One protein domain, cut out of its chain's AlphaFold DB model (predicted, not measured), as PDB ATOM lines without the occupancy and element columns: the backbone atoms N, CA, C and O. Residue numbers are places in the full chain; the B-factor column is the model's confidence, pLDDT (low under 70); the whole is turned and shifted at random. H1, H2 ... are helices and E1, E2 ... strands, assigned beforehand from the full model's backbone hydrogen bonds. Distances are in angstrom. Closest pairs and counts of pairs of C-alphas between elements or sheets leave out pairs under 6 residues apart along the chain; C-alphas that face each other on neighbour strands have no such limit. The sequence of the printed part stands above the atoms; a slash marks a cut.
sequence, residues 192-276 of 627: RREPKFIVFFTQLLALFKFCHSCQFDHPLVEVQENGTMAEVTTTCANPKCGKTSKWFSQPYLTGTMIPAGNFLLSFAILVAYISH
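AT A GLANCE: This is residues 192 to 276 of the 627 residues of an uncharacterized protein of Paramuricea clavata (UniProt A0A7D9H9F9). A narrow three-stranded antiparallel sheet, E1, E2 and E3, makes the body, and the helix H2 carries the long axis on beyond one end of it, with residues 266 to 276 sticking out as an arm. The short helix H1 only grazes the sheet, with its residues 201 to 205, and the long link of residues 207 to 219 leads from H1 to E1. The printed part has 85 residues with two named helices and three named strands, in the order H1, E1, E2, E3, H2, and the order across the sheet is E1, E2, E3, antiparallel throughout. The class is mixed, helices and strands, though under half of the printed residues, 42 of the 85, are in named elements. The whole is loose, with a radius of gyration of the C-alphas of 16.4 A, and spans 57 by 28 by 22 A, a rod whose length the arm helps to make.

HOW THE PARTS SIT: The sheet has E2, residues 229 to 235, as its inner strand, and E1, residues 220 to 226, and E3, residues 244 to 248, as its edge strands. The three strands form a meander, each strand the antiparallel neighbour of the one before. E1 and E2 are a hairpin with a tight link of 2 residues, and the angle between their directions is 160 degrees. The C-alphas of Val 221 and Thr 234 face each other at 4.6 A, and N 222 and O 233 are within hydrogen-bond range at 2.9 A, as are N 235 and O 220 at 2.8 A. E2 and E3 are a hairpin with a short link of 8 residues, and the angle between their directions is 166 degrees. The C-alphas of Thr 235 and Thr 244 face each other at 4.1 A, and N 232 and O 247 are within hydrogen-bond range at 2.8 A, as are N 245 and O 234 at 2.9 A. H1, residues 201 to 206, is on the sheet but only grazes it, with its residues 201 to 205. H2, residues 260 to 276, is not on the sheet, but only just: 4 pairs of C-alphas are within 10 A. The closest C-alphas of E2 and H2 are those of Met 229 and Gly 261, 7.3 A apart. H2 is apart from E1, and it is apart from H1. In H1 and H2 every O i to N i+4 pair is within hydrogen-bond range.

IN THESE COORDINATES: E1, residues 220 to 226, measures 19.8 A from first to last C-alpha, and E2, residues 229 to 235, measures 19.4 A. C-alpha 220 is at (33.903, 37.929, 0.600). E3, residues 244 to 248, is 13.8 A long. H1, residues 201 to 206, is 8.7 A long and begins with C-alpha 201 at (38.503, 22.390, 0.503). H2, residues 260 to 276, is the longest helix, 24.5 A from first to last C-alpha, and ends with C-alpha 276 at (25.575, -7.951, 0.311).

THE WHOLE: The two C-alphas farthest apart are those of Lys 240 and His 276, at 58.8 A. Without residues 266 to 276, which stand free and belong to H2, the body has 74 residues and spans 41 by 27 by 20 A. The printed part has no cut. The links from H1 to E1, 13 residues, and from E3 to H2, 11 residues, are long. The mean pLDDT of the printed part is 81.2, and in this predicted model it is under 70 at residues 192 to 193, residues 254 to 256, residue 258 and residues 266 to 276.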
ATOM      1  N   ARG A 192      26.423  10.804 -15.808       64.50
ATOM      2  CA  ARG A 192      26.959   9.486 -15.424       64.50
ATOM      3  C   ARG A 192      28.407   9.301 -15.891       64.50
ATOM      4  O   ARG A 192      29.194   8.735 -15.139       64.50
ATOM      5  N   ARG A 193      28.748   9.793 -17.090       68.38
ATOM      6  CA  ARG A 193      30.066   9.649 -17.744       68.38
ATOM      7  C   ARG A 193      31.041  10.788 -17.441       68.38
ATOM      8  O   ARG A 193      32.244  10.583 -17.544       68.38
ATOM      9  N   GLU A 194      30.534  11.952 -17.040       72.38
ATOM     10  CA  GLU A 194      31.332  13.108 -16.618       72.38
ATOM     11  C   GLU A 194      32.435  12.712 -15.602       72.38
ATOM     12  O   GLU A 194      32.122  12.032 -14.615       72.38
ATOM     13  N   PRO A 195      33.707  13.109 -15.797       76.75
ATOM     14  CA  PRO A 195      34.801  12.781 -14.881       76.75
ATOM     15  C   PRO A 195      34.628  13.495 -13.534       76.75
ATOM     16  O   PRO A 195      34.318  14.682 -13.481       76.75
ATOM     17  N   LYS A 196      34.836  12.774 -12.427       79.81
ATOM     18  CA  LYS A 196      34.570  13.261 -11.061       79.81
ATOM     19  C   LYS A 196      35.850  13.247 -10.235       79.81
ATOM     20  O   LYS A 196      36.516  12.219 -10.149       79.81
ATOM     21  N   PHE A 197      36.163  14.378  -9.610       81.88
ATOM     22  CA  PHE A 197      37.374  14.572  -8.812       81.88
ATOM     23  C   PHE A 197      37.017  14.874  -7.356       81.88
ATOM     24  O   PHE A 197      36.081  15.623  -7.082       81.88
ATOM     25  N   ILE A 198      37.797  14.328  -6.423       84.19
ATOM     26  CA  ILE A 198      37.764  14.724  -5.012       84.19
ATOM     27  C   ILE A 198      38.825  15.814  -4.830       84.19
ATOM     28  O   ILE A 198      39.978  15.621  -5.208       84.19
ATOM     29  N   VAL A 199      38.435  16.962  -4.273       84.69
ATOM     30  CA  VAL A 199      39.296  18.146  -4.131       84.69
ATOM     31  C   VAL A 199      39.300  18.595  -2.672       84.69
ATOM     32  O   VAL A 199      38.244  18.716  -2.055       84.69
ATOM     33  N   PHE A 200      40.482  18.864  -2.109       85.19
ATOM     34  CA  PHE A 200      40.585  19.423  -0.759       85.19
ATOM     35  C   PHE A 200      39.990  20.834  -0.701       85.19
ATOM     36  O   PHE A 200      40.251  21.665  -1.571       85.19
ATOM     37  N   PHE A 201      39.241  21.131   0.362       83.69
ATOM     38  CA  PHE A 201      38.503  22.390   0.503       83.69
ATOM     39  C   PHE A 201      39.385  23.648   0.376       83.69
ATOM     40  O   PHE A 201      38.988  24.624  -0.253       83.69
ATOM     41  N   THR A 202      40.620  23.603   0.880       90.69
ATOM     42  CA  THR A 202      41.606  24.690   0.744       90.69
ATOM     43  C   THR A 202      42.030  24.950  -0.705       90.69
ATOM     44  O   THR A 202      42.237  26.104  -1.079       90.69
ATOM     45  N   GLN A 203      42.117  23.904  -1.533       93.50
ATOM     46  CA  GLN A 203      42.428  24.017  -2.961       93.50
ATOM     47  C   GLN A 203      41.205  24.482  -3.760       93.50
ATOM     48  O   GLN A 203      41.339  25.298  -4.667       93.50
ATOM     49  N   LEU A 204      40.000  24.049  -3.373       91.75
ATOM     50  CA  LEU A 204      38.754  24.572  -3.939       91.75
ATOM     51  C   LEU A 204      38.606  26.082  -3.676       91.75
ATOM     52  O   LEU A 204      38.312  26.846  -4.594       91.75
ATOM     53  N   LEU A 205      38.869  26.533  -2.444       91.12
ATOM     54  CA  LEU A 205      38.836  27.955  -2.087       91.12
ATOM     55  C   LEU A 205      39.890  28.799  -2.819       91.12
ATOM     56  O   LEU A 205      39.688  30.003  -2.983       91.12
ATOM     57  N   ALA A 206      40.982  28.203  -3.310       92.25
ATOM     58  CA  ALA A 206      41.994  28.932  -4.072       92.25
ATOM     59  C   ALA A 206      41.442  29.539  -5.375       92.25
ATOM     60  O   ALA A 206      41.935  30.585  -5.801       92.25
ATOM     61  N   LEU A 207      40.389  28.948  -5.955       91.19
ATOM     62  CA  LEU A 207      39.693  29.474  -7.135       91.19
ATOM     63  C   LEU A 207      38.958  30.796  -6.855       91.19
ATOM     64  O   LEU A 207      38.763  31.598  -7.760       91.19
ATOM     65  N   PHE A 208      38.563  31.051  -5.604       92.94
ATOM     66  CA  PHE A 208      37.731  32.199  -5.218       92.94
ATOM     67  C   PHE A 208      38.529  33.358  -4.602       92.94
ATOM     68  O   PHE A 208      37.946  34.283  -4.044       92.94
ATOM     69  N   LYS A 209      39.864  33.345  -4.733       91.81
ATOM     70  CA  LYS A 209      40.762  34.401  -4.227       91.81
ATOM     71  C   LYS A 209      40.591  35.762  -4.913       91.81
ATOM     72  O   LYS A 209      41.003  36.766  -4.344       91.81
ATOM     73  N   PHE A 210      39.983  35.808  -6.096       92.88
ATOM     74  CA  PHE A 210      39.735  37.026  -6.871       92.88
ATOM     75  C   PHE A 210      38.295  37.063  -7.398       92.88
ATOM     76  O   PHE A 210      37.630  36.039  -7.570       92.88
ATOM     77  N   CYS A 211      37.786  38.258  -7.686       91.38
ATOM     78  CA  CYS A 211      36.458  38.417  -8.261       91.38
ATOM     79  C   CYS A 211      36.435  38.031  -9.749       91.38
ATOM     80  O   CYS A 211      36.927  38.769 -10.600       91.38
ATOM     81  N   HIS A 212      35.724  36.952 -10.082       89.31
ATOM     82  CA  HIS A 212      35.467  36.455 -11.443       89.31
ATOM     83  C   HIS A 212      34.779  37.444 -12.420       89.31
ATOM     84  O   HIS A 212      34.416  37.064 -13.529       89.31
ATOM     85  N   SER A 213      34.525  38.701 -12.039       89.56
ATOM     86  CA  SER A 213      33.941  39.730 -12.919       89.56
ATOM     87  C   SER A 213      34.730  41.040 -13.005       89.56
ATOM     88  O   SER A 213      34.465  41.821 -13.912       89.56
ATOM     89  N   CYS A 214      35.679  41.300 -12.103       92.31
ATOM     90  CA  CYS A 214      36.519  42.507 -12.152       92.31
ATOM     91  C   CYS A 214      37.962  42.292 -11.662       92.31
ATOM     92  O   CYS A 214      38.684  43.266 -11.479       92.31
ATOM     93  N   GLN A 215      38.357  41.039 -11.411       90.94
ATOM     94  CA  GLN A 215      39.681  40.598 -10.950       90.94
ATOM     95  C   GLN A 215      40.175  41.210  -9.625       90.94
ATOM     96  O   GLN A 215      41.290  40.931  -9.211       90.94
ATOM     97  N   PHE A 216      39.341  41.972  -8.911       91.00
ATOM     98  CA  PHE A 216      39.675  42.502  -7.587       91.00
ATOM     99  C   PHE A 216      39.876  41.373  -6.565       91.00
ATOM    100  O   PHE A 216      39.024  40.483  -6.459       91.00
ATOM    101  N   ASP A 217      40.979  41.432  -5.823       90.12
ATOM    102  CA  ASP A 217      41.389  40.419  -4.850       90.12
ATOM    103  C   ASP A 217      40.449  40.311  -3.640       90.12
ATOM    104  O   ASP A 217      39.723  41.244  -3.296       90.12
ATOM    105  N   HIS A 218      40.509  39.162  -2.967       86.81
ATOM    106  CA  HIS A 218      39.838  38.872  -1.697       86.81
ATOM    107  C   HIS A 218      38.350  39.290  -1.664       86.81
ATOM    108  O   HIS A 218      37.942  40.078  -0.804       86.81
ATOM    109  N   PRO A 219      37.500  38.776  -2.581       92.38
ATOM    110  CA  PRO A 219      36.055  38.888  -2.413       92.38
ATOM    111  C   PRO A 219      35.629  38.203  -1.104       92.38
ATOM    112  O   PRO A 219      36.272  37.260  -0.645       92.38
ATOM    113  N   LEU A 220      34.515  38.641  -0.518       93.12
ATOM    114  CA  LEU A 220      33.903  37.929   0.600       93.12
ATOM    115  C   LEU A 220      33.405  36.569   0.093       93.12
ATOM    116  O   LEU A 220      32.611  36.533  -0.849       93.12
ATOM    117  N   VAL A 221      33.872  35.473   0.697       93.06
ATOM    118  CA  VAL A 221      33.493  34.101   0.328       93.06
ATOM    119  C   VAL A 221      32.723  33.453   1.474       93.06
ATOM    120  O   VAL A 221      33.261  33.253   2.559       93.06
ATOM    121  N   GLU A 222      31.475  33.084   1.208       92.69
ATOM    122  CA  GLU A 222      30.633  32.265   2.078       92.69
ATOM    123  C   GLU A 222      30.465  30.877   1.449       92.69
ATOM    124  O   GLU A 222      30.297  30.760   0.233       92.69
ATOM    125  N   VAL A 223      30.485  29.816   2.260       91.25
ATOM    126  CA  VAL A 223      30.291  28.436   1.786       91.25
ATOM    127  C   VAL A 223      29.208  27.746   2.603       91.25
ATOM    128  O   VAL A 223      29.185  27.857   3.826       91.25
ATOM    129  N   GLN A 224      28.330  27.014   1.920       82.88
ATOM    130  CA  GLN A 224      27.296  26.176   2.521       82.88
ATOM    131  C   GLN A 224      27.465  24.726   2.045       82.88
ATOM    132  O   GLN A 224      27.649  24.470   0.853       82.88
ATOM    133  N   GLU A 225      27.415  23.777   2.981       81.50
ATOM    134  CA  GLU A 225      27.463  22.340   2.693       81.50
ATOM    135  C   GLU A 225      26.040  21.792   2.526       81.50
ATOM    136  O   GLU A 225      25.205  21.899   3.421       81.50
ATOM    137  N   ASN A 226      25.774  21.175   1.377       74.50
ATOM    138  CA  ASN A 226      24.506  20.542   1.028       74.50
ATOM    139  C   ASN A 226      24.753  19.054   0.714       74.50
ATOM    140  O   ASN A 226      24.543  18.574  -0.406       74.50
ATOM    141  N   GLY A 227      25.271  18.324   1.707       79.31
ATOM    142  CA  GLY A 227      25.814  16.974   1.537       79.31
ATOM    143  C   GLY A 227      27.115  17.017   0.734       79.31
ATOM    144  O   GLY A 227      28.005  17.804   1.020       79.31
ATOM    145  N   THR A 228      27.216  16.227  -0.335       80.44
ATOM    146  CA  THR A 228      28.389  16.231  -1.236       80.44
ATOM    147  C   THR A 228      28.536  17.512  -2.077       80.44
ATOM    148  O   THR A 228      29.492  17.633  -2.841       80.44
ATOM    149  N   MET A 229      27.594  18.461  -1.995       83.31
ATOM    150  CA  MET A 229      27.661  19.737  -2.711       83.31
ATOM    151  C   MET A 229      28.201  20.853  -1.816       83.31
ATOM    152  O   MET A 229      27.598  21.157  -0.791       83.31
ATOM    153  N   ALA A 230      29.258  21.527  -2.265       88.56
ATOM    154  CA  ALA A 230      29.610  22.851  -1.770       88.56
ATOM    155  C   ALA A 230      28.904  23.910  -2.629       88.56
ATOM    156  O   ALA A 230      29.080  23.950  -3.850       88.56
ATOM    157  N   GLU A 231      28.112  24.766  -1.991       91.75
ATOM    158  CA  GLU A 231      27.588  25.998  -2.575       91.75
ATOM    159  C   GLU A 231      28.459  27.163  -2.100       91.75
ATOM    160  O   GLU A 231      28.530  27.447  -0.906       91.75
ATOM    161  N   VAL A 232      29.142  27.826  -3.031       94.44
ATOM    162  CA  VAL A 232      30.056  28.938  -2.757       94.44
ATOM    163  C   VAL A 232      29.409  30.231  -3.237       94.44
ATOM    164  O   VAL A 232      29.154  30.405  -4.429       94.44
ATOM    165  N   THR A 233      29.150  31.154  -2.315       94.50
ATOM    166  CA  THR A 233      28.672  32.507  -2.617       94.50
ATOM    167  C   THR A 233      29.833  33.481  -2.468       94.50
ATOM    168  O   THR A 233      30.395  33.623  -1.387       94.50
ATOM    169  N   THR A 234      30.195  34.171  -3.547       94.19
ATOM    170  CA  THR A 234      31.244  35.202  -3.537       94.19
ATOM    171  C   THR A 234      30.650  36.580  -3.777       94.19
ATOM    172  O   THR A 234      29.979  36.767  -4.792       94.19
ATOM    173  N   THR A 235      30.954  37.555  -2.923       94.69
ATOM    174  CA  THR A 235      30.548  38.962  -3.077       94.69
ATOM    175  C   THR A 235      31.780  39.851  -3.216       94.69
ATOM    176  O   THR A 235      32.678  39.834  -2.376       94.69
ATOM    177  N   CYS A 236      31.855  40.628  -4.297       94.62
ATOM    178  CA  CYS A 236      33.014  41.475  -4.561       94.62
ATOM    179  C   CYS A 236      33.104  42.664  -3.590       94.62
ATOM    180  O   CYS A 236      32.210  43.507  -3.564       94.62
ATOM    181  N   ALA A 237      34.225  42.777  -2.871       89.81
ATOM    182  CA  ALA A 237      34.497  43.877  -1.943       89.81
ATOM    183  C   ALA A 237      34.778  45.234  -2.630       89.81
ATOM    184  O   ALA A 237      34.770  46.270  -1.969       89.81
ATOM    185  N   ASN A 238      35.005  45.263  -3.950       90.25
ATOM    186  CA  ASN A 238      35.196  46.501  -4.709       90.25
ATOM    187  C   ASN A 238      33.871  47.292  -4.797       90.25
ATOM    188  O   ASN A 238      32.937  46.804  -5.446       90.25
ATOM    189  N   PRO A 239      33.788  48.532  -4.265       86.62
ATOM    190  CA  PRO A 239      32.558  49.332  -4.276       86.62
ATOM    191  C   PRO A 239      32.020  49.666  -5.675       86.62
ATOM    192  O   PRO A 239      30.837  49.948  -5.824       86.62
ATOM    193  N   LYS A 240      32.870  49.625  -6.713       90.12
ATOM    194  CA  LYS A 240      32.470  49.834  -8.119       90.12
ATOM    195  C   LYS A 240      31.936  48.566  -8.796       90.12
ATOM    196  O   LYS A 240      31.485  48.639  -9.933       90.12
ATOM    197  N   CYS A 241      32.033  47.412  -8.134       92.00
ATOM    198  CA  CYS A 241      31.570  46.124  -8.642       92.00
ATOM    199  C   CYS A 241      30.361  45.619  -7.848       92.00
ATOM    200  O   CYS A 241      29.322  45.356  -8.443       92.00
ATOM    201  N   GLY A 242      30.502  45.454  -6.524       87.44
ATOM    202  CA  GLY A 242      29.444  44.987  -5.610       87.44
ATOM    203  C   GLY A 242      28.794  43.635  -5.955       87.44
ATOM    204  O   GLY A 242      27.821  43.239  -5.322       87.44
ATOM    205  N   LYS A 243      29.284  42.933  -6.984       91.44
ATOM    206  CA  LYS A 243      28.594  41.798  -7.593       91.44
ATOM    207  C   LYS A 243      28.733  40.543  -6.738       91.44
ATOM    208  O   LYS A 243      29.849  40.117  -6.432       91.44
ATOM    209  N   THR A 244      27.595  39.927  -6.435       92.69
ATOM    210  CA  THR A 244      27.506  38.581  -5.866       92.69
ATOM    211  C   THR A 244      27.354  37.543  -6.979       92.69
ATOM    212  O   THR A 244      26.618  37.758  -7.944       92.69
ATOM    213  N   SER A 245      28.024  36.401  -6.847       90.50
ATOM    214  CA  SER A 245      27.836  35.222  -7.698       90.50
ATOM    215  C   SER A 245      27.812  33.949  -6.865       90.50
ATOM    216  O   SER A 245      28.563  33.828  -5.899       90.50
ATOM    217  N   LYS A 246      26.964  32.996  -7.262       92.75
ATOM    218  CA  LYS A 246      26.906  31.651  -6.687       92.75
ATOM    219  C   LYS A 246      27.548  30.637  -7.624       92.75
ATOM    220  O   LYS A 246      27.342  30.704  -8.835       92.75
ATOM    221  N   TRP A 247      28.284  29.700  -7.049       94.38
ATOM    222  CA  TRP A 247      28.889  28.558  -7.720       94.38
ATOM    223  C   TRP A 247      28.561  27.280  -6.943       94.38
ATOM    224  O   TRP A 247      28.439  27.308  -5.721       94.38
ATOM    225  N   PHE A 248      28.426  26.162  -7.651       92.44
ATOM    226  CA  PHE A 248      28.077  24.864  -7.078       92.44
ATOM    227  C   PHE A 248      29.115  23.834  -7.517       92.44
ATOM    228  O   PHE A 248      29.447  23.772  -8.700       92.44
ATOM    229  N   SER A 249      29.588  22.993  -6.594       90.81
ATOM    230  CA  SER A 249      30.608  21.973  -6.896       90.81
ATOM    231  C   SER A 249      30.132  20.828  -7.788       90.81
ATOM    232  O   SER A 249      30.923  19.959  -8.141       90.81
ATOM    233  N   GLN A 250      28.841  20.797  -8.109       88.00
ATOM    234  CA  GLN A 250      28.194  19.809  -8.960       88.00
ATOM    235  C   GLN A 250      26.810  20.313  -9.399       88.00
ATOM    236  O   GLN A 250      26.202  21.116  -8.687       88.00
ATOM    237  N   PRO A 251      26.278  19.835 -10.536       87.62
ATOM    238  CA  PRO A 251      24.939  20.189 -10.988       87.62
ATOM    239  C   PRO A 251      23.833  19.506 -10.164       87.62
ATOM    240  O   PRO A 251      24.026  18.466  -9.526       87.62
ATOM    241  N   TYR A 252      22.628  20.071 -10.245       79.00
ATOM    242  CA  TYR A 252      21.391  19.397  -9.849       79.00
ATOM    243  C   TYR A 252      20.940  18.409 -10.936       79.00
ATOM    244  O   TYR A 252      21.145  18.647 -12.127       79.00
ATOM    245  N   LEU A 253      20.275  17.319 -10.545       70.62
ATOM    246  CA  LEU A 253      19.653  16.395 -11.498       70.62
ATOM    247  C   LEU A 253      18.468  17.052 -12.217       70.62
ATOM    248  O   LEU A 253      17.572  17.600 -11.571       70.62
ATOM    249  N   THR A 254      18.442  16.936 -13.546       66.50
ATOM    250  CA  THR A 254      17.437  17.526 -14.446       66.50
ATOM    251  C   THR A 254      16.002  17.308 -13.958       66.50
ATOM    252  O   THR A 254      15.571  16.177 -13.743       66.50
ATOM    253  N   GLY A 255      15.246  18.399 -13.797       57.03
ATOM    254  CA  GLY A 255      13.863  18.361 -13.304       57.03
ATOM    255  C   GLY A 255      13.716  18.195 -11.784       57.03
ATOM    256  O   GLY A 255      12.600  18.011 -11.303       57.03
ATOM    257  N   THR A 256      14.808  18.270 -11.016       64.69
ATOM    258  CA  THR A 256      14.814  18.161  -9.548       64.69
ATOM    259  C   THR A 256      15.684  19.248  -8.903       64.69
ATOM    260  O   THR A 256      16.425  19.947  -9.586       64.69
ATOM    261  N   MET A 257      15.627  19.355  -7.571       71.44
ATOM    262  CA  MET A 257      16.547  20.168  -6.757       71.44
ATOM    263  C   MET A 257      17.529  19.289  -5.956       71.44
ATOM    264  O   MET A 257      17.965  19.662  -4.870       71.44
ATOM    265  N   ILE A 258      17.855  18.090  -6.460       69.00
ATOM    266  CA  ILE A 258      18.772  17.140  -5.806       69.00
ATOM    267  C   ILE A 258      20.172  17.274  -6.434       69.00
ATOM    268  O   ILE A 258      20.286  17.080  -7.648       69.00
ATOM    269  N   PRO A 259      21.239  17.566  -5.663       77.81
ATOM    270  CA  PRO A 259      22.611  17.559  -6.175       77.81
ATOM    271  C   PRO A 259      23.024  16.170  -6.680       77.81
ATOM    272  O   PRO A 259      22.762  15.165  -6.012       77.81
ATOM    273  N   ALA A 260      23.681  16.103  -7.840       77.75
ATOM    274  CA  ALA A 260      23.939  14.843  -8.544       77.75
ATOM    275  C   ALA A 260      24.683  13.798  -7.692       77.75
ATOM    276  O   ALA A 260      24.255  12.646  -7.615       77.75
ATOM    277  N   GLY A 261      25.744  14.192  -6.989       75.81
ATOM    278  CA  GLY A 261      26.535  13.334  -6.108       75.81
ATOM    279  C   GLY A 261      25.765  12.800  -4.903       75.81
ATOM    280  O   GLY A 261      25.982  11.653  -4.527       75.81
ATOM    281  N   ASN A 262      24.797  13.548  -4.354       77.31
ATOM    282  CA  ASN A 262      23.958  13.052  -3.254       77.31
ATOM    283  C   ASN A 262      23.109  11.860  -3.717       77.31
ATOM    284  O   ASN A 262      22.989  10.866  -2.999       77.31
ATOM    285  N   PHE A 263      22.568  11.931  -4.935       72.69
ATOM    286  CA  PHE A 263      21.841  10.826  -5.555       72.69
ATOM    287  C   PHE A 263      22.772   9.670  -5.944       72.69
ATOM    288  O   PHE A 263      22.500   8.526  -5.586       72.69
ATOM    289  N   LEU A 264      23.881   9.953  -6.639       73.75
ATOM    290  CA  LEU A 264      24.814   8.929  -7.124       73.75
ATOM    291  C   LEU A 264      25.465   8.146  -5.974       73.75
ATOM    292  O   LEU A 264      25.546   6.923  -6.049       73.75
ATOM    293  N   LEU A 265      25.863   8.822  -4.889       72.31
ATOM    294  CA  LEU A 265      26.411   8.181  -3.692       72.31
ATOM    295  C   LEU A 265      25.350   7.336  -2.972       72.31
ATOM    296  O   LEU A 265      25.613   6.183  -2.638       72.31
ATOM    297  N   SER A 266      24.133   7.865  -2.795       68.38
ATOM    298  CA  SER A 266      23.023   7.114  -2.183       68.38
ATOM    299  C   SER A 266      22.650   5.871  -3.000       68.38
ATOM    300  O   SER A 266      22.390   4.811  -2.433       68.38
ATOM    301  N   PHE A 267      22.671   5.972  -4.334       66.81
ATOM    302  CA  PHE A 267      22.446   4.847  -5.241       66.81
ATOM    303  C   PHE A 267      23.582   3.816  -5.175       66.81
ATOM    304  O   PHE A 267      23.306   2.623  -5.073       66.81
ATOM    305  N   ALA A 268      24.846   4.250  -5.159       64.06
ATOM    306  CA  ALA A 268      25.995   3.353  -5.019       64.06
ATOM    307  C   ALA A 268      25.961   2.575  -3.689       64.06
ATOM    308  O   ALA A 268      26.151   1.359  -3.687       64.06
ATOM    309  N   ILE A 269      25.636   3.247  -2.577       64.50
ATOM    310  CA  ILE A 269      25.447   2.615  -1.261       64.50
ATOM    311  C   ILE A 269      24.302   1.591  -1.308       64.50
ATOM    312  O   ILE A 269      24.458   0.476  -0.808       64.50
ATOM    313  N   LEU A 270      23.171   1.930  -1.937       55.53
ATOM    314  CA  LEU A 270      22.028   1.024  -2.079       55.53
ATOM    315  C   LEU A 270      22.377  -0.231  -2.900       55.53
ATOM    316  O   LEU A 270      22.049  -1.340  -2.484       55.53
ATOM    317  N   VAL A 271      23.067  -0.076  -4.034       54.91
ATOM    318  CA  VAL A 271      23.482  -1.201  -4.892       54.91
ATOM    319  C   VAL A 271      24.518  -2.084  -4.189       54.91
ATOM    320  O   VAL A 271      24.372  -3.307  -4.192       54.91
ATOM    321  N   ALA A 272      25.507  -1.492  -3.512       56.22
ATOM    322  CA  ALA A 272      26.470  -2.239  -2.701       56.22
ATOM    323  C   ALA A 272      25.771  -3.027  -1.576       56.22
ATOM    324  O   ALA A 272      26.049  -4.211  -1.378       56.22
ATOM    325  N   TYR A 273      24.790  -2.425  -0.895       46.66
ATOM    326  CA  TYR A 273      24.003  -3.109   0.131       46.66
ATOM    327  C   TYR A 273      23.167  -4.271  -0.435       46.66
ATOM    328  O   TYR A 273      23.117  -5.341   0.170       46.66
ATOM    329  N   ILE A 274      22.572  -4.111  -1.622       43.03
ATOM    330  CA  ILE A 274      21.847  -5.191  -2.316       43.03
ATOM    331  C   ILE A 274      22.797  -6.334  -2.705       43.03
ATOM    332  O   ILE A 274      22.437  -7.498  -2.534       43.03
ATOM    333  N   SER A 275      24.028  -6.041  -3.142       47.38
ATOM    334  CA  SER A 275      25.024  -7.092  -3.407       47.38
ATOM    335  C   SER A 275      25.411  -7.882  -2.147       47.38
ATOM    336  O   SER A 275      25.598  -9.093  -2.231       47.38
ATOM    337  N   HIS A 276      25.404  -7.250  -0.965       41.06
ATOM    338  CA  HIS A 276      25.575  -7.951   0.311       41.06
ATOM    339  C   HIS A 276      24.338  -8.759   0.736       41.06
ATOM    340  O   HIS A 276      24.492  -9.898   1.173       41.06
TER     341      HIS A 276